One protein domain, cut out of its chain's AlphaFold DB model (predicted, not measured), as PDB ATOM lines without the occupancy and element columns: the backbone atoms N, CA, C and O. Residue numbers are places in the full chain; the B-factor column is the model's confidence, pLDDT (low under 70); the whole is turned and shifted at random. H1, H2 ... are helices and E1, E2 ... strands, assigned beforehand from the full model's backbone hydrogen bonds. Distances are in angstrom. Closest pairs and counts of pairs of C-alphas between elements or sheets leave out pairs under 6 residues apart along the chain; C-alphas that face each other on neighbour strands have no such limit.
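What this domain is: This is residues 163 to 281 of the 729 residues of the protein "TonB family protein" of Bacteroides cellulosilyticus (UniProt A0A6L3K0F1). Helix H3 runs through the middle, with H1 and short H2 packed on its first part and H5, set steeply to it, packed on its later part. Two small separate strand hairpins, E1-E2 and E3-E4, sit by the later part of H5, at the opposite end of the domain from H1, while short H4 fills the corner between H3 and H5. The printed part has 119 residues, with five named helices and four named strands in the order H1 H2 H3 E1 E2 H4 H5 E3 E4, and its class is mixed, helices and strands. Both two-stranded sheets are antiparallel. The whole is compact, with a radius of gyration of the C-alphas of 15.0 A and spans of 43 by 31 by 26 A.

How they stand to each other: E3, residues 266 to 270, and E4, residues 276 to 280, form an antiparallel hairpin at 144 degrees, with N 267 and O 279 within hydrogen-bond range at 2.8 A. H5, residues 244 to 262, comes closest to E4 at the C-alphas of Trp 257 and Val 278, 6.4 A apart. The other hairpin is E1, residues 224 to 226, with E2, residues 229 to 231, antiparallel at 135 degrees, with N 231 and O 224 at 2.8 A. The closest C-alphas of E2 and H5 are those of His 229 and Asn 258, 5.7 A apart. The hub is H3, residues 205 to 220, which with residues 212 to 219 alone touches H5 at a steep tilt of 63 degrees, the same way; their closest C-alphas, of Leu 216 and Ile 250, are 6.6 A apart. H4, residues 237 to 240, touches H5, closest at C-alphas 237 and 244, 4.6 A, and only just touches H3, with 3 pairs of C-alphas within 8 A, closest at 218 and 240, 6.2 A. H1, residues 163 to 175, touches residues 206 to 211 of H3 at a steep tilt of 36 degrees, only just past shallow, closest at C-alphas 169 and 207, 5.0 A. H2, residues 190 to 193, touches H3 at C-alphas 193 and 205, 4.3 A. Every O i to N i+4 pair is within hydrogen-bond range in H3 and H5, and 8 of 9 in H1; H2 and H4 are too short for such a pair.

Where its parts are: H1 begins at C-alpha 163 (182.543, 186.554, 204.625) and is 18.9 A long; H3 measures 21.5 A and H5 27.2 A, from C-alpha 244 (161.344, 188.819, 184.063). E3 measures 13.1 A, and E4, 13.6 A, ends at C-alpha 280 (152.494, 181.908, 211.334).

The domain as a whole: The C-alphas of Arg 164 and Asn 227 are the two farthest apart, at 44.5 A. The printed part has no cut, and the links H1 to H2 and H2 to H3 are long. The mean pLDDT of the printed part is 83.4, and residues 163 to 165 and 190 to 202 are under 70.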
ATOM      1  N   THR A 163     182.233 185.226 204.068       64.25
ATOM      2  CA  THR A 163     182.543 186.554 204.625       64.25
ATOM      3  C   THR A 163     182.943 187.549 203.532       64.25
ATOM      4  O   THR A 163     182.488 188.699 203.544       64.25
ATOM      5  N   ARG A 164     183.755 187.119 202.558       69.06
ATOM      6  CA  ARG A 164     184.162 187.936 201.409       69.06
ATOM      7  C   ARG A 164     182.991 188.227 200.473       69.06
ATOM      8  O   ARG A 164     182.761 189.396 200.165       69.06
ATOM      9  N   LEU A 165     182.226 187.212 200.075       63.06
ATOM     10  CA  LEU A 165     181.057 187.373 199.208       63.06
ATOM     11  C   LEU A 165     180.029 188.309 199.846       63.06
ATOM     12  O   LEU A 165     179.518 189.204 199.179       63.06
ATOM     13  N   TRP A 166     179.806 188.211 201.158       78.88
ATOM     14  CA  TRP A 166     178.963 189.159 201.884       78.88
ATOM     15  C   TRP A 166     179.564 190.558 202.002       78.88
ATOM     16  O   TRP A 166     178.820 191.536 202.072       78.88
ATOM     17  N   LYS A 167     180.891 190.710 202.052       79.38
ATOM     18  CA  LYS A 167     181.548 192.028 202.010       79.38
ATOM     19  C   LYS A 167     181.340 192.693 200.646       79.38
ATOM     20  O   LYS A 167     180.986 193.871 200.591       79.38
ATOM     21  N   GLU A 168     181.501 191.939 199.562       80.31
ATOM     22  CA  GLU A 168     181.268 192.395 198.189       80.31
ATOM     23  C   GLU A 168     179.784 192.690 197.937       80.31
ATOM     24  O   GLU A 168     179.445 193.776 197.468       80.31
ATOM     25  N   ALA A 169     178.888 191.793 198.352       79.25
ATOM     26  CA  ALA A 169     177.445 191.975 198.247       79.25
ATOM     27  C   ALA A 169     176.963 193.190 199.054       79.25
ATOM     28  O   ALA A 169     176.148 193.963 198.560       79.25
ATOM     29  N   ARG A 170     177.513 193.447 200.252       83.88
ATOM     30  CA  ARG A 170     177.231 194.677 201.018       83.88
ATOM     31  C   ARG A 170     177.745 195.934 200.319       83.88
ATOM     32  O   ARG A 170     177.073 196.961 200.367       83.88
ATOM     33  N   LYS A 171     178.911 195.877 199.666       86.62
ATOM     34  CA  LYS A 171     179.424 196.996 198.858       86.62
ATOM     35  C   LYS A 171     178.508 197.267 197.663       86.62
ATOM     36  O   LYS A 171     178.145 198.415 197.444       86.62
ATOM     37  N   PHE A 172     178.075 196.222 196.960       88.75
ATOM     38  CA  PHE A 172     177.104 196.317 195.871       88.75
ATOM     39  C   PHE A 172     175.734 196.820 196.350       88.75
ATOM     40  O   PHE A 172     175.157 197.710 195.735       88.75
ATOM     41  N   LYS A 173     175.234 196.350 197.501       89.50
ATOM     42  CA  LYS A 173     173.979 196.833 198.104       89.50
ATOM     43  C   LYS A 173     173.984 198.354 198.272       89.50
ATOM     44  O   LYS A 173     172.972 198.992 198.008       89.50
ATOM     45  N   LYS A 174     175.124 198.941 198.657       90.56
ATOM     46  CA  LYS A 174     175.289 200.398 198.804       90.56
ATOM     47  C   LYS A 174     175.249 201.166 197.479       90.56
ATOM     48  O   LYS A 174     174.976 202.358 197.505       90.56
ATOM     49  N   THR A 175     175.519 200.519 196.344       91.12
ATOM     50  CA  THR A 175     175.438 201.157 195.019       91.12
ATOM     51  C   THR A 175     174.040 201.086 194.407       91.12
ATOM     52  O   THR A 175     173.788 201.741 193.401       91.12
ATOM     53  N   LEU A 176     173.132 200.283 194.974       90.75
ATOM     54  CA  LEU A 176     171.788 200.099 194.433       90.75
ATOM     55  C   LEU A 176     170.902 201.320 194.699       90.75
ATOM     56  O   LEU A 176     170.611 201.664 195.843       90.75
ATOM     57  N   THR A 177     170.385 201.905 193.625       89.56
ATOM     58  CA  THR A 177     169.321 202.916 193.654       89.56
ATOM     59  C   THR A 177     167.965 202.283 193.337       89.56
ATOM     60  O   THR A 177     167.871 201.132 192.896       89.56
ATOM     61  N   ASP A 178     166.878 203.035 193.503       81.94
ATOM     62  CA  ASP A 178     165.542 202.563 193.117       81.94
ATOM     63  C   ASP A 178     165.368 202.434 191.589       81.94
ATOM     64  O   ASP A 178     164.515 201.681 191.128       81.94
ATOM     65  N   THR A 179     166.244 203.064 190.801       88.12
ATOM     66  CA  THR A 179     166.286 202.995 189.329       88.12
ATOM     67  C   THR A 179     167.335 202.023 188.782       88.12
ATOM     68  O   THR A 179     167.504 201.915 187.569       88.12
ATOM     69  N   THR A 180     168.036 201.274 189.637       93.31
ATOM     70  CA  THR A 180     168.996 200.256 189.178       93.31
ATOM     71  C   THR A 180     168.262 199.030 188.632       93.31
ATOM     72  O   THR A 180     167.401 198.493 189.332       93.31
ATOM     73  N   PHE A 181     168.592 198.572 187.421       95.94
ATOM     74  CA  PHE A 181     168.021 197.334 186.881       95.94
ATOM     75  C   PHE A 181     168.564 196.121 187.649       95.94
ATOM     76  O   PHE A 181     169.780 195.956 187.762       95.94
ATOM     77  N   LEU A 182     167.676 195.293 188.204       95.94
ATOM     78  CA  LEU A 182     168.049 194.161 189.060       95.94
ATOM     79  C   LEU A 182     167.900 192.832 188.318       95.94
ATOM     80  O   LEU A 182     166.830 192.522 187.799       95.94
ATOM     81  N   LYS A 183     168.961 192.026 188.312       94.94
ATOM     82  CA  LYS A 183     168.969 190.681 187.733       94.94
ATOM     83  C   LYS A 183     169.928 189.791 188.516       94.94
ATOM     84  O   LYS A 183     171.030 190.223 188.852       94.94
ATOM     85  N   THR A 184     169.512 188.565 188.809       91.19
ATOM     86  CA  THR A 184     170.377 187.564 189.439       91.19
ATOM     87  C   THR A 184     171.419 187.031 188.461       91.19
ATOM     88  O   THR A 184     171.258 187.072 187.239       91.19
ATOM     89  N   LYS A 185     172.520 186.503 188.994       85.25
ATOM     90  CA  LYS A 185     173.449 185.682 188.218       85.25
ATOM     91  C   LYS A 185     172.833 184.291 188.077       85.25
ATOM     92  O   LYS A 185     172.765 183.551 189.058       85.25
ATOM     93  N   GLY A 186     172.371 183.979 186.867       81.06
ATOM     94  CA  GLY A 186     171.559 182.795 186.579       81.06
ATOM     95  C   GLY A 186     170.057 183.045 186.748       81.06
ATOM     96  O   GLY A 186     169.639 184.151 187.100       81.06
ATOM     97  N   ILE A 187     169.261 182.011 186.468       74.12
ATOM     98  CA  ILE A 187     167.797 182.035 186.615       74.12
ATOM     99  C   ILE A 187     167.447 182.075 188.106       74.12
ATOM    100  O   ILE A 187     167.953 181.257 188.881       74.12
ATOM    101  N   MET A 188     166.581 183.006 188.506       81.56
ATOM    102  CA  MET A 188     166.114 183.100 189.886       81.56
ATOM    103  C   MET A 188     165.393 181.819 190.339       81.56
ATOM    104  O   MET A 188     164.488 181.318 189.677       81.56
ATOM    105  N   SER A 189     165.787 181.306 191.505       74.31
ATOM    106  CA  SER A 189     165.161 180.186 192.218       74.31
ATOM    107  C   SER A 189     165.607 180.199 193.685       74.31
ATOM    108  O   SER A 189     166.557 180.904 194.028       74.31
ATOM    109  N   TYR A 190     164.993 179.381 194.547       59.56
ATOM    110  CA  TYR A 190     165.481 179.195 195.921       59.56
ATOM    111  C   TYR A 190     166.949 178.718 195.947       59.56
ATOM    112  O   TYR A 190     167.764 179.272 196.674       59.56
ATOM    113  N   ALA A 191     167.334 177.810 195.045       56.59
ATOM    114  CA  ALA A 191     168.721 177.354 194.896       56.59
ATOM    115  C   ALA A 191     169.696 178.460 194.435       56.59
ATOM    116  O   ALA A 191     170.894 178.385 194.703       56.59
ATOM    117  N   ALA A 192     169.207 179.497 193.742       61.97
ATOM    118  CA  ALA A 192     170.039 180.611 193.285       61.97
ATOM    119  C   ALA A 192     170.464 181.547 194.430       61.97
ATOM    120  O   ALA A 192     171.475 182.245 194.294       61.97
ATOM    121  N   ILE A 193     169.711 181.561 195.534       63.97
ATOM    122  CA  ILE A 193     169.974 182.368 196.735       63.97
ATOM    123  C   ILE A 193     170.497 181.548 197.916       63.97
ATOM    124  O   ILE A 193     170.817 182.131 198.948       63.97
ATOM    125  N   ASP A 194     170.613 180.233 197.772       52.75
ATOM    126  CA  ASP A 194     171.131 179.351 198.814       52.75
ATOM    127  C   ASP A 194     172.664 179.245 198.750       52.75
ATOM    128  O   ASP A 194     173.244 179.309 197.661       52.75
ATOM    129  N   VAL A 195     173.321 179.111 199.908       48.75
ATOM    130  CA  VAL A 195     174.791 179.009 200.041       48.75
ATOM    131  C   VAL A 195     175.305 177.766 199.321       48.75
ATOM    132  O   VAL A 195     176.361 177.794 198.688       48.75
ATOM    133  N   MET A 196     174.522 176.693 199.387       46.66
ATOM    134  CA  MET A 196     174.764 175.430 198.709       46.66
ATOM    135  C   MET A 196     173.608 175.156 197.755       46.66
ATOM    136  O   MET A 196     172.451 175.392 198.081       46.66
ATOM    137  N   ASN A 197     173.902 174.630 196.573       47.31
ATOM    138  CA  ASN A 197     172.885 174.116 195.665       47.31
ATOM    139  C   ASN A 197     173.298 172.743 195.122       47.31
ATOM    140  O   ASN A 197     174.315 172.181 195.523       47.31
ATOM    141  N   ALA A 198     172.506 172.184 194.204       36.47
ATOM    142  CA  ALA A 198     172.762 170.863 193.623       36.47
ATOM    143  C   ALA A 198     174.132 170.732 192.917       36.47
ATOM    144  O   ALA A 198     174.581 169.614 192.690       36.47
ATOM    145  N   ASN A 199     174.792 171.853 192.603       39.25
ATOM    146  CA  ASN A 199     176.119 171.910 191.987       39.25
ATOM    147  C   ASN A 199     177.241 172.210 193.006       39.25
ATOM    148  O   ASN A 199     178.379 172.446 192.606       39.25
ATOM    149  N   GLY A 200     176.939 172.223 194.311       42.34
ATOM    150  CA  GLY A 200     177.885 172.529 195.387       42.34
ATOM    151  C   GLY A 200     177.787 173.972 195.896       42.34
ATOM    152  O   GLY A 200     176.705 174.560 195.916       42.34
ATOM    153  N   PHE A 201     178.912 174.535 196.353       49.31
ATOM    154  CA  PHE A 201     178.972 175.909 196.868       49.31
ATOM    155  C   PHE A 201     178.559 176.907 195.787       49.31
ATOM    156  O   PHE A 201     179.148 176.959 194.710       49.31
ATOM    157  N   ASN A 202     177.552 177.721 196.080       62.19
ATOM    158  CA  ASN A 202     177.024 178.713 195.160       62.19
ATOM    159  C   ASN A 202     177.839 180.010 195.285       62.19
ATOM    160  O   ASN A 202     177.626 180.760 196.227       62.19
ATOM    161  N   PRO A 203     178.715 180.388 194.339       72.31
ATOM    162  CA  PRO A 203     179.531 181.598 194.478       72.31
ATOM    163  C   PRO A 203     178.729 182.897 194.281       72.31
ATOM    164  O   PRO A 203     179.281 183.999 194.348       72.31
ATOM    165  N   HIS A 204     177.438 182.806 193.955       81.06
ATOM    166  CA  HIS A 204     176.592 183.948 193.620       81.06
ATOM    167  C   HIS A 204     175.479 184.201 194.633       81.06
ATOM    168  O   HIS A 204     174.819 185.234 194.526       81.06
ATOM    169  N   TYR A 205     175.305 183.333 195.634       80.69
ATOM    170  CA  TYR A 205     174.183 183.405 196.569       80.69
ATOM    171  C   TYR A 205     174.077 184.772 197.259       80.69
ATOM    172  O   TYR A 205     173.014 185.378 197.234       80.69
ATOM    173  N   ALA A 206     175.179 185.320 197.787       73.00
ATOM    174  CA  ALA A 206     175.155 186.581 198.531       73.00
ATOM    175  C   ALA A 206     174.781 187.772 197.631       73.00
ATOM    176  O   ALA A 206     174.029 188.662 198.033       73.00
ATOM    177  N   TYR A 207     175.267 187.780 196.385       92.31
ATOM    178  CA  TYR A 207     174.863 188.768 195.383       92.31
ATOM    179  C   TYR A 207     173.379 188.606 195.029       92.31
ATOM    180  O   TYR A 207     172.626 189.579 195.074       92.31
ATOM    181  N   ASN A 208     172.957 187.376 194.727       89.81
ATOM    182  CA  ASN A 208     171.587 187.058 194.345       89.81
ATOM    183  C   ASN A 208     170.598 187.378 195.473       89.81
ATOM    184  O   ASN A 208     169.544 187.932 195.188       89.81
ATOM    185  N   GLN A 209     170.949 187.139 196.741       82.31
ATOM    186  CA  GLN A 209     170.145 187.515 197.907       82.31
ATOM    187  C   GLN A 209     169.969 189.031 198.012       82.31
ATOM    188  O   GLN A 209     168.853 189.504 198.202       82.31
ATOM    189  N   VAL A 210     171.037 189.819 197.835       91.12
ATOM    190  CA  VAL A 210     170.936 191.290 197.841       91.12
ATOM    191  C   VAL A 210     170.028 191.793 196.716       91.12
ATOM    192  O   VAL A 210     169.192 192.670 196.947       91.12
ATOM    193  N   VAL A 211     170.180 191.238 195.510       93.69
ATOM    194  CA  VAL A 211     169.347 191.565 194.344       93.69
ATOM    195  C   VAL A 211     167.886 191.193 194.597       93.69
ATOM    196  O   VAL A 211     167.003 192.027 194.399       93.69
ATOM    197  N   TYR A 212     167.638 189.969 195.064       93.62
ATOM    198  CA  TYR A 212     166.307 189.444 195.349       93.62
ATOM    199  C   TYR A 212     165.595 190.255 196.432       93.62
ATOM    200  O   TYR A 212     164.480 190.703 196.198       93.62
ATOM    201  N   LEU A 213     166.243 190.526 197.569       90.94
ATOM    202  CA  LEU A 213     165.635 191.293 198.660       90.94
ATOM    203  C   LEU A 213     165.274 192.716 198.214       90.94
ATOM    204  O   LEU A 213     164.156 193.167 198.444       90.94
ATOM    205  N   LYS A 214     166.160 193.403 197.478       93.50
ATOM    206  CA  LYS A 214     165.851 194.743 196.948       93.50
ATOM    207  C   LYS A 214     164.712 194.704 195.919       93.50
ATOM    208  O   LYS A 214     163.906 195.634 195.870       93.50
ATOM    209  N   ALA A 215     164.638 193.659 195.091       94.50
ATOM    210  CA  ALA A 215     163.540 193.459 194.148       94.50
ATOM    211  C   ALA A 215     162.215 193.171 194.867       94.50
ATOM    212  O   ALA A 215     161.188 193.757 194.513       94.50
ATOM    213  N   LEU A 216     162.247 192.340 195.913       93.56
ATOM    214  CA  LEU A 216     161.101 192.041 196.759       93.56
ATOM    215  C   LEU A 216     160.595 193.308 197.452       93.56
ATOM    216  O   LEU A 216     159.401 193.563 197.414       93.56
ATOM    217  N   ASP A 217     161.466 194.171 197.979       93.12
ATOM    218  CA  ASP A 217     161.060 195.463 198.554       93.12
ATOM    219  C   ASP A 217     160.328 196.348 197.543       93.12
ATOM    220  O   ASP A 217     159.297 196.946 197.858       93.12
ATOM    221  N   ARG A 218     160.831 196.430 196.302       94.50
ATOM    222  CA  ARG A 218     160.152 197.179 195.233       94.50
ATOM    223  C   ARG A 218     158.772 196.602 194.954       94.50
ATOM    224  O   ARG A 218     157.825 197.367 194.799       94.50
ATOM    225  N   ALA A 219     158.657 195.278 194.917       95.00
ATOM    226  CA  ALA A 219     157.393 194.594 194.692       95.00
ATOM    227  C   ALA A 219     156.413 194.804 195.858       95.00
ATOM    228  O   ALA A 219     155.271 195.196 195.632       95.00
ATOM    229  N   ARG A 220     156.878 194.654 197.106       95.06
ATOM    230  CA  ARG A 220     156.104 194.868 198.340       95.06
ATOM    231  C   ARG A 220     155.611 196.305 198.484       95.06
ATOM    232  O   ARG A 220     154.536 196.523 199.020       95.06
ATOM    233  N   LYS A 221     156.318 197.294 197.934       94.50
ATOM    234  CA  LYS A 221     155.826 198.686 197.855       94.50
ATOM    235  C   LYS A 221     154.679 198.883 196.858       94.50
ATOM    236  O   LYS A 221     154.041 199.934 196.872       94.50
ATOM    237  N   LYS A 222     154.445 197.927 195.957       94.94
ATOM    238  CA  LYS A 222     153.390 197.985 194.933       94.94
ATOM    239  C   LYS A 222     152.172 197.134 195.269       94.94
ATOM    240  O   LYS A 222     151.170 197.262 194.573       94.94
ATOM    241  N   ILE A 223     152.237 196.283 196.292       94.38
ATOM    242  CA  ILE A 223     151.081 195.476 196.686       94.38
ATOM    243  C   ILE A 223     150.016 196.332 197.376       94.38
ATOM    244  O   ILE A 223     150.297 197.370 197.975       94.38
ATOM    245  N   SER A 224     148.781 195.851 197.332       93.62
ATOM    246  CA  SER A 224     147.664 196.351 198.132       93.62
ATOM    247  C   SER A 224     146.958 195.176 198.798       93.62
ATOM    248  O   SER A 224     147.056 194.051 198.313       93.62
ATOM    249  N   ILE A 225     146.267 195.417 199.911       93.75
ATOM    250  CA  ILE A 225     145.517 194.370 200.609       93.75
ATOM    251  C   ILE A 225     144.031 194.536 200.305       93.75
ATOM    252  O   ILE A 225     143.471 195.614 200.509       93.75
ATOM    253  N   LYS A 226     143.387 193.466 199.836       91.44
ATOM    254  CA  LYS A 226     141.941 193.421 199.598       91.44
ATOM    255  C   LYS A 226     141.389 192.115 200.152       91.44
ATOM    256  O   LYS A 226     141.860 191.050 199.780       91.44
ATOM    257  N   ASN A 227     140.396 192.198 201.037       89.19
ATOM    258  CA  ASN A 227     139.773 191.033 201.684       89.19
ATOM    259  C   ASN A 227     140.796 190.090 202.347       89.19
ATOM    260  O   ASN A 227     140.726 188.878 202.170       89.19
ATOM    261  N   GLY A 228     141.791 190.648 203.043       84.94
ATOM    262  CA  GLY A 228     142.848 189.868 203.698       84.94
ATOM    263  C   GLY A 228     143.909 189.282 202.759       84.94
ATOM    264  O   GLY A 228     144.837 188.655 203.245       84.94
ATOM    265  N   HIS A 229     143.814 189.525 201.449       90.88
ATOM    266  CA  HIS A 229     144.722 188.986 200.442       90.88
ATOM    267  C   HIS A 229     145.624 190.056 199.837       90.88
ATOM    268  O   HIS A 229     145.230 191.213 199.664       90.88
ATOM    269  N   VAL A 230     146.822 189.635 199.453       92.25
ATOM    270  CA  VAL A 230     147.805 190.430 198.729       92.25
ATOM    271  C   VAL A 230     147.415 190.510 197.259       92.25
ATOM    272  O   VAL A 230     147.324 189.504 196.555       92.25
ATOM    273  N   ILE A 231     147.220 191.733 196.781       94.94
ATOM    274  CA  ILE A 231     147.004 192.061 195.377       94.94
ATOM    275  C   ILE A 231     148.268 192.727 194.845       94.94
ATOM    276  O   ILE A 231     148.621 193.829 195.269       94.94
ATOM    277  N   PHE A 232     148.932 192.070 193.896       95.94
ATOM    278  CA  PHE A 232     150.134 192.573 193.240       95.94
ATOM    279  C   PHE A 232     149.801 193.028 191.805       95.94
ATOM    280  O   PHE A 232     149.520 192.184 190.955       95.94
ATOM    281  N   PRO A 233     149.770 194.347 191.520       92.94
ATOM    282  CA  PRO A 233     149.212 194.881 190.273       92.94
ATOM    283  C   PRO A 233     150.190 194.876 189.087       92.94
ATOM    284  O   PRO A 233     149.763 195.042 187.943       92.94
ATOM    285  N   CYS A 234     151.493 194.722 189.343       91.81
ATOM    286  CA  CYS A 234     152.527 194.715 188.307       91.81
ATOM    287  C   CYS A 234     152.390 193.485 187.399       91.81
ATOM    288  O   CYS A 234     152.056 192.400 187.868       91.81
ATOM    289  N   GLN A 235     152.673 193.654 186.106       90.31
ATOM    290  CA  GLN A 235     152.464 192.617 185.089       90.31
ATOM    291  C   GLN A 235     153.773 192.036 184.553       90.31
ATOM    292  O   GLN A 235     153.779 190.899 184.087       90.31
ATOM    293  N   ARG A 236     154.876 192.801 184.583       89.94
ATOM    294  CA  ARG A 236     156.195 192.363 184.087       89.94
ATOM    295  C   ARG A 236     157.340 192.956 184.902       89.94
ATOM    296  O   ARG A 236     157.168 193.969 185.582       89.94
ATOM    297  N   GLY A 237     158.547 192.400 184.765       89.38
ATOM    298  CA  GLY A 237     159.714 192.847 185.531       89.38
ATOM    299  C   GLY A 237     160.082 194.311 185.299       89.38
ATOM    300  O   GLY A 237     160.496 195.008 186.229       89.38
ATOM    301  N   LYS A 238     159.818 194.837 184.097       92.56
ATOM    302  CA  LYS A 238     160.026 196.255 183.767       92.56
ATOM    303  C   LYS A 238     159.290 197.213 184.716       92.56
ATOM    304  O   LYS A 238     159.835 198.274 185.010       92.56
ATOM    305  N   ASP A 239     158.125 196.836 185.245       92.88
ATOM    306  CA  ASP A 239     157.328 197.674 186.158       92.88
ATOM    307  C   ASP A 239     158.037 197.910 187.506       92.88
ATOM    308  O   ASP A 239     157.770 198.890 188.205       92.88
ATOM    309  N   LEU A 240     158.962 197.015 187.860       94.38
ATOM    310  CA  LEU A 240     159.805 197.077 189.055       94.38
ATOM    311  C   LEU A 240     161.284 197.321 188.727       94.38
ATOM    312  O   LEU A 240     162.126 197.353 189.632       94.38
ATOM    313  N   ASN A 241     161.600 197.494 187.441       96.12
ATOM    314  CA  ASN A 241     162.957 197.588 186.925       96.12
ATOM    315  C   ASN A 241     163.828 196.382 187.345       96.12
ATOM    316  O   ASN A 241     164.924 196.534 187.892       96.12
ATOM    317  N   ILE A 242     163.293 195.179 187.132       96.62
ATOM    318  CA  ILE A 242     163.925 193.882 187.414       96.62
ATOM    319  C   ILE A 242     163.799 192.948 186.199       96.62
ATOM    320  O   ILE A 242     162.999 193.213 185.300       96.62
ATOM    321  N   SER A 243     164.570 191.860 186.152       95.12
ATOM    322  CA  SER A 243     164.436 190.834 185.111       95.12
ATOM    323  C   SER A 243     163.127 190.043 185.227       95.12
ATOM    324  O   SER A 243     162.561 189.903 186.312       95.12
ATOM    325  N   ASP A 244     162.636 189.517 184.101       91.06
ATOM    326  CA  ASP A 244     161.344 188.819 184.063       91.06
ATOM    327  C   ASP A 244     161.348 187.505 184.861       91.06
ATOM    328  O   ASP A 244     160.344 187.170 185.481       91.06
ATOM    329  N   ASP A 245     162.475 186.791 184.932       88.50
ATOM    330  CA  ASP A 245     162.600 185.584 185.760       88.50
ATOM    331  C   ASP A 245     162.470 185.899 187.261       88.50
ATOM    332  O   ASP A 245     161.745 185.219 187.989       88.50
ATOM    333  N   LEU A 246     163.094 186.991 187.712       86.06
ATOM    334  CA  LEU A 246     163.001 187.472 189.088       86.06
ATOM    335  C   LEU A 246     161.587 187.978 189.413       86.06
ATOM    336  O   LEU A 246     161.082 187.758 190.512       86.06
ATOM    337  N   PHE A 247     160.930 188.622 188.445       95.00
ATOM    338  CA  PHE A 247     159.533 189.033 188.556       95.00
ATOM    339  C   PHE A 247     158.587 187.842 188.725       95.00
ATOM    340  O   PHE A 247     157.776 187.853 189.649       95.00
ATOM    341  N   LEU A 248     158.703 186.815 187.877       84.19
ATOM    342  CA  LEU A 248     157.859 185.618 187.950       84.19
ATOM    343  C   LEU A 248     158.035 184.886 189.284       84.19
ATOM    344  O   LEU A 248     157.053 184.447 189.879       84.19
ATOM    345  N   PHE A 249     159.267 184.823 189.794       84.19
ATOM    346  CA  PHE A 249     159.547 184.246 191.106       84.19
ATOM    347  C   PHE A 249     158.837 185.008 192.240       84.19
ATOM    348  O   PHE A 249     158.155 184.405 193.065       84.19
ATOM    349  N   ILE A 250     158.923 186.344 192.256       89.88
ATOM    350  CA  ILE A 250     158.235 187.181 193.258       89.88
ATOM    351  C   ILE A 250     156.707 187.105 193.106       89.88
ATOM    352  O   ILE A 250     155.981 187.092 194.098       89.88
ATOM    353  N   GLN A 251     156.202 187.024 191.875       90.38
ATOM    354  CA  GLN A 251     154.776 186.846 191.618       90.38
ATOM    355  C   GLN A 251     154.266 185.509 192.182       90.38
ATOM    356  O   GLN A 251     153.200 185.487 192.799       90.38
ATOM    357  N   SER A 252     155.033 184.421 192.024       81.00
ATOM    358  CA  SER A 252     154.725 183.124 192.647       81.00
ATOM    359  C   SER A 252     154.688 183.232 194.167       81.00
ATOM    360  O   SER A 252     153.725 182.788 194.785       81.00
ATOM    361  N   LEU A 253     155.662 183.921 194.770       86.25
ATOM    362  CA  LEU A 253     155.713 184.118 196.218       86.25
ATOM    363  C   LEU A 253     154.463 184.822 196.769       86.25
ATOM    364  O   LEU A 253     153.908 184.392 197.773       86.25
ATOM    365  N   PHE A 254     153.969 185.881 196.121       91.75
ATOM    366  CA  PHE A 254     152.735 186.535 196.583       91.75
ATOM    367  C   PHE A 254     151.487 185.663 196.392       91.75
ATOM    368  O   PHE A 254     150.528 185.789 197.155       91.75
ATOM    369  N   LYS A 255     151.493 184.755 195.410       86.69
ATOM    370  CA  LYS A 255     150.445 183.736 195.272       86.69
ATOM    371  C   LYS A 255     150.511 182.722 196.420       86.69
ATOM    372  O   LYS A 255     149.468 182.390 196.972       86.69
ATOM    373  N   GLU A 256     151.708 182.292 196.805       83.25
ATOM    374  CA  GLU A 256     151.942 181.418 197.963       83.25
ATOM    375  C   GLU A 256     151.518 182.094 199.275       83.25
ATOM    376  O   GLU A 256     150.841 181.477 200.087       83.25
ATOM    377  N   TRP A 257     151.806 183.387 199.454       90.69
ATOM    378  CA  TRP A 257     151.340 184.154 200.618       90.69
ATOM    379  C   TRP A 257     149.821 184.115 200.762       90.69
ATOM    380  O   TRP A 257     149.315 183.863 201.850       90.69
ATOM    381  N   ASN A 258     149.089 184.311 199.666       92.06
ATOM    382  CA  ASN A 258     147.633 184.196 199.667       92.06
ATOM    383  C   ASN A 258     147.172 182.782 200.046       92.06
ATOM    384  O   ASN A 258     146.302 182.643 200.898       92.06
ATOM    385  N   GLN A 259     147.821 181.743 199.512       84.56
ATOM    386  CA  GLN A 259     147.533 180.358 199.898       84.56
ATOM    387  C   GLN A 259     147.795 180.101 201.388       84.56
ATOM    388  O   GLN A 259     147.037 179.377 202.027       84.56
ATOM    389  N   TRP A 260     148.845 180.688 201.967       81.56
ATOM    390  CA  TRP A 260     149.123 180.576 203.399       81.56
ATOM    391  C   TRP A 260     148.080 181.296 204.247       81.56
ATOM    392  O   TRP A 260     147.672 180.768 205.280       81.56
ATOM    393  N   LEU A 261     147.612 182.463 203.810       86.62
ATOM    394  CA  LEU A 261     146.559 183.209 204.500       86.62
ATOM    395  C   LEU A 261     145.225 182.450 204.466       86.62
ATOM    396  O   LEU A 261     144.552 182.371 205.494       86.62
ATOM    397  N   ASP A 262     144.907 181.790 203.348       88.12
ATOM    398  CA  ASP A 262     143.729 180.924 203.210       88.12
ATOM    399  C   ASP A 262     143.713 179.758 204.211       88.12
ATOM    400  O   ASP A 262     142.645 179.276 204.591       88.12
ATOM    401  N   THR A 263     144.880 179.308 204.692       86.06
ATOM    402  CA  THR A 263     144.936 178.237 205.705       86.06
ATOM    403  C   THR A 263     144.399 178.662 207.071       86.06
ATOM    404  O   THR A 263     144.158 177.803 207.919       86.06
ATOM    405  N   GLY A 264     144.289 179.968 207.335       85.00
ATOM    406  CA  GLY A 264     143.972 180.494 208.662       85.00
ATOM    407  C   GLY A 264     145.047 180.218 209.724       85.00
ATOM    408  O   GLY A 264     144.807 180.484 210.897       85.00
ATOM    409  N   LYS A 265     146.218 179.687 209.336       81.25
ATOM    410  CA  LYS A 265     147.383 179.447 210.211       81.25
ATOM    411  C   LYS A 265     148.445 180.538 210.111       81.25
ATOM    412  O   LYS A 265     149.428 180.489 210.842       81.25
ATOM    413  N   HIS A 266     148.266 181.499 209.213       88.38
ATOM    414  CA  HIS A 266     149.202 182.589 208.977       88.38
ATOM    415  C   HIS A 266     148.466 183.926 208.958       88.38
ATOM    416  O   HIS A 266     147.271 183.988 208.670       88.38
ATOM    417  N   GLN A 267     149.191 184.998 209.251       89.38
ATOM    418  CA  GLN A 267     148.694 186.365 209.261       89.38
ATOM    419  C   GLN A 267     149.630 187.292 208.487       89.38
ATOM    420  O   GLN A 267     150.842 187.085 208.439       89.38
ATOM    421  N   LEU A 268     149.057 188.345 207.900       89.88
ATOM    422  CA  LEU A 268     149.829 189.457 207.359       89.88
ATOM    423  C   LEU A 268     150.278 190.358 208.503       89.88
ATOM    424  O   LEU A 268     149.452 190.880 209.253       89.88
ATOM    425  N   VAL A 269     151.576 190.602 208.576       87.44
ATOM    426  CA  VAL A 269     152.176 191.584 209.479       87.44
ATOM    427  C   VAL A 269     152.990 192.584 208.671       87.44
ATOM    428  O   VAL A 269     153.261 192.371 207.490       87.44
ATOM    429  N   LYS A 270     153.350 193.708 209.286       86.56
ATOM    430  CA  LYS A 270     154.312 194.641 208.702       86.56
ATOM    431  C   LYS A 270     155.664 194.430 209.359       86.56
ATOM    432  O   LYS A 270     155.726 194.339 210.581       86.56
ATOM    433  N   ASP A 271     156.704 194.361 208.541       82.31
ATOM    434  CA  ASP A 271     158.080 194.357 209.021       82.31
ATOM    435  C   ASP A 271     158.500 195.746 209.537       82.31
ATOM    436  O   ASP A 271     157.721 196.705 209.538       82.31
ATOM    437  N   GLU A 272     159.749 195.847 209.989       80.94
ATOM    438  CA  GLU A 272     160.338 197.075 210.539       80.94
ATOM    439  C   GLU A 272     160.327 198.253 209.544       80.94
ATOM    440  O   GLU A 272     160.266 199.409 209.961       80.94
ATOM    441  N   ASP A 273     160.310 197.972 208.235       78.50
ATOM    442  CA  ASP A 273     160.238 198.969 207.160       78.50
ATOM    443  C   ASP A 273     158.784 199.317 206.770       78.50
ATOM    444  O   ASP A 273     158.531 200.082 205.831       78.50
ATOM    445  N   GLY A 274     157.799 198.761 207.483       86.12
ATOM    446  CA  GLY A 274     156.375 198.971 207.241       86.12
ATOM    447  C   GLY A 274     155.830 198.226 206.019       86.12
ATOM    448  O   GLY A 274     154.707 198.519 205.585       86.12
ATOM    449  N   LEU A 275     156.594 197.283 205.457       89.81
ATOM    450  CA  LEU A 275     156.209 196.465 204.309       89.81
ATOM    451  C   LEU A 275     155.521 195.185 204.781       89.81
ATOM    452  O   LEU A 275     155.901 194.595 205.787       89.81
ATOM    453  N   TYR A 276     154.500 194.730 204.051       87.44
ATOM    454  CA  TYR A 276     153.800 193.508 204.441       87.44
ATOM    455  C   TYR A 276     154.676 192.261 204.260       87.44
ATOM    456  O   TYR A 276     155.392 192.129 203.265       87.44
ATOM    457  N   THR A 277     154.556 191.337 205.207       86.88
ATOM    458  CA  THR A 277     155.076 189.968 205.178       86.88
ATOM    459  C   THR A 277     154.051 189.013 205.796       86.88
ATOM    460  O   THR A 277     153.080 189.463 206.408       86.88
ATOM    461  N   VAL A 278     154.223 187.705 205.608       83.44
ATOM    462  CA  VAL A 278     153.340 186.668 206.165       83.44
ATOM    463  C   VAL A 278     154.077 185.891 207.253       83.44
ATOM    464  O   VAL A 278     155.185 185.414 207.024       83.44
ATOM    465  N   GLU A 279     153.451 185.749 208.421       81.88
ATOM    466  CA  GLU A 279     153.982 185.018 209.579       81.88
ATOM    467  C   GLU A 279     152.962 184.000 210.115       81.88
ATOM    468  O   GLU A 279     151.757 184.234 210.000       81.88
ATOM    469  N   PRO A 280     153.397 182.871 210.707       78.81
ATOM    470  CA  PRO A 280     152.494 181.908 211.334       78.81
ATOM    471  C   PRO A 280     151.824 182.483 212.592       78.81
ATOM    472  O   PRO A 280     152.419 183.251 213.348       78.81
ATOM    473  N   LEU A 281     150.575 182.089 212.836       75.50
ATOM    474  CA  LEU A 281     149.836 182.441 214.045       75.50
ATOM    475  C   LEU A 281     150.354 181.627 215.248       75.50
ATOM    476  O   LEU A 281     150.551 180.419 215.122       75.50
TER     477      LEU A 281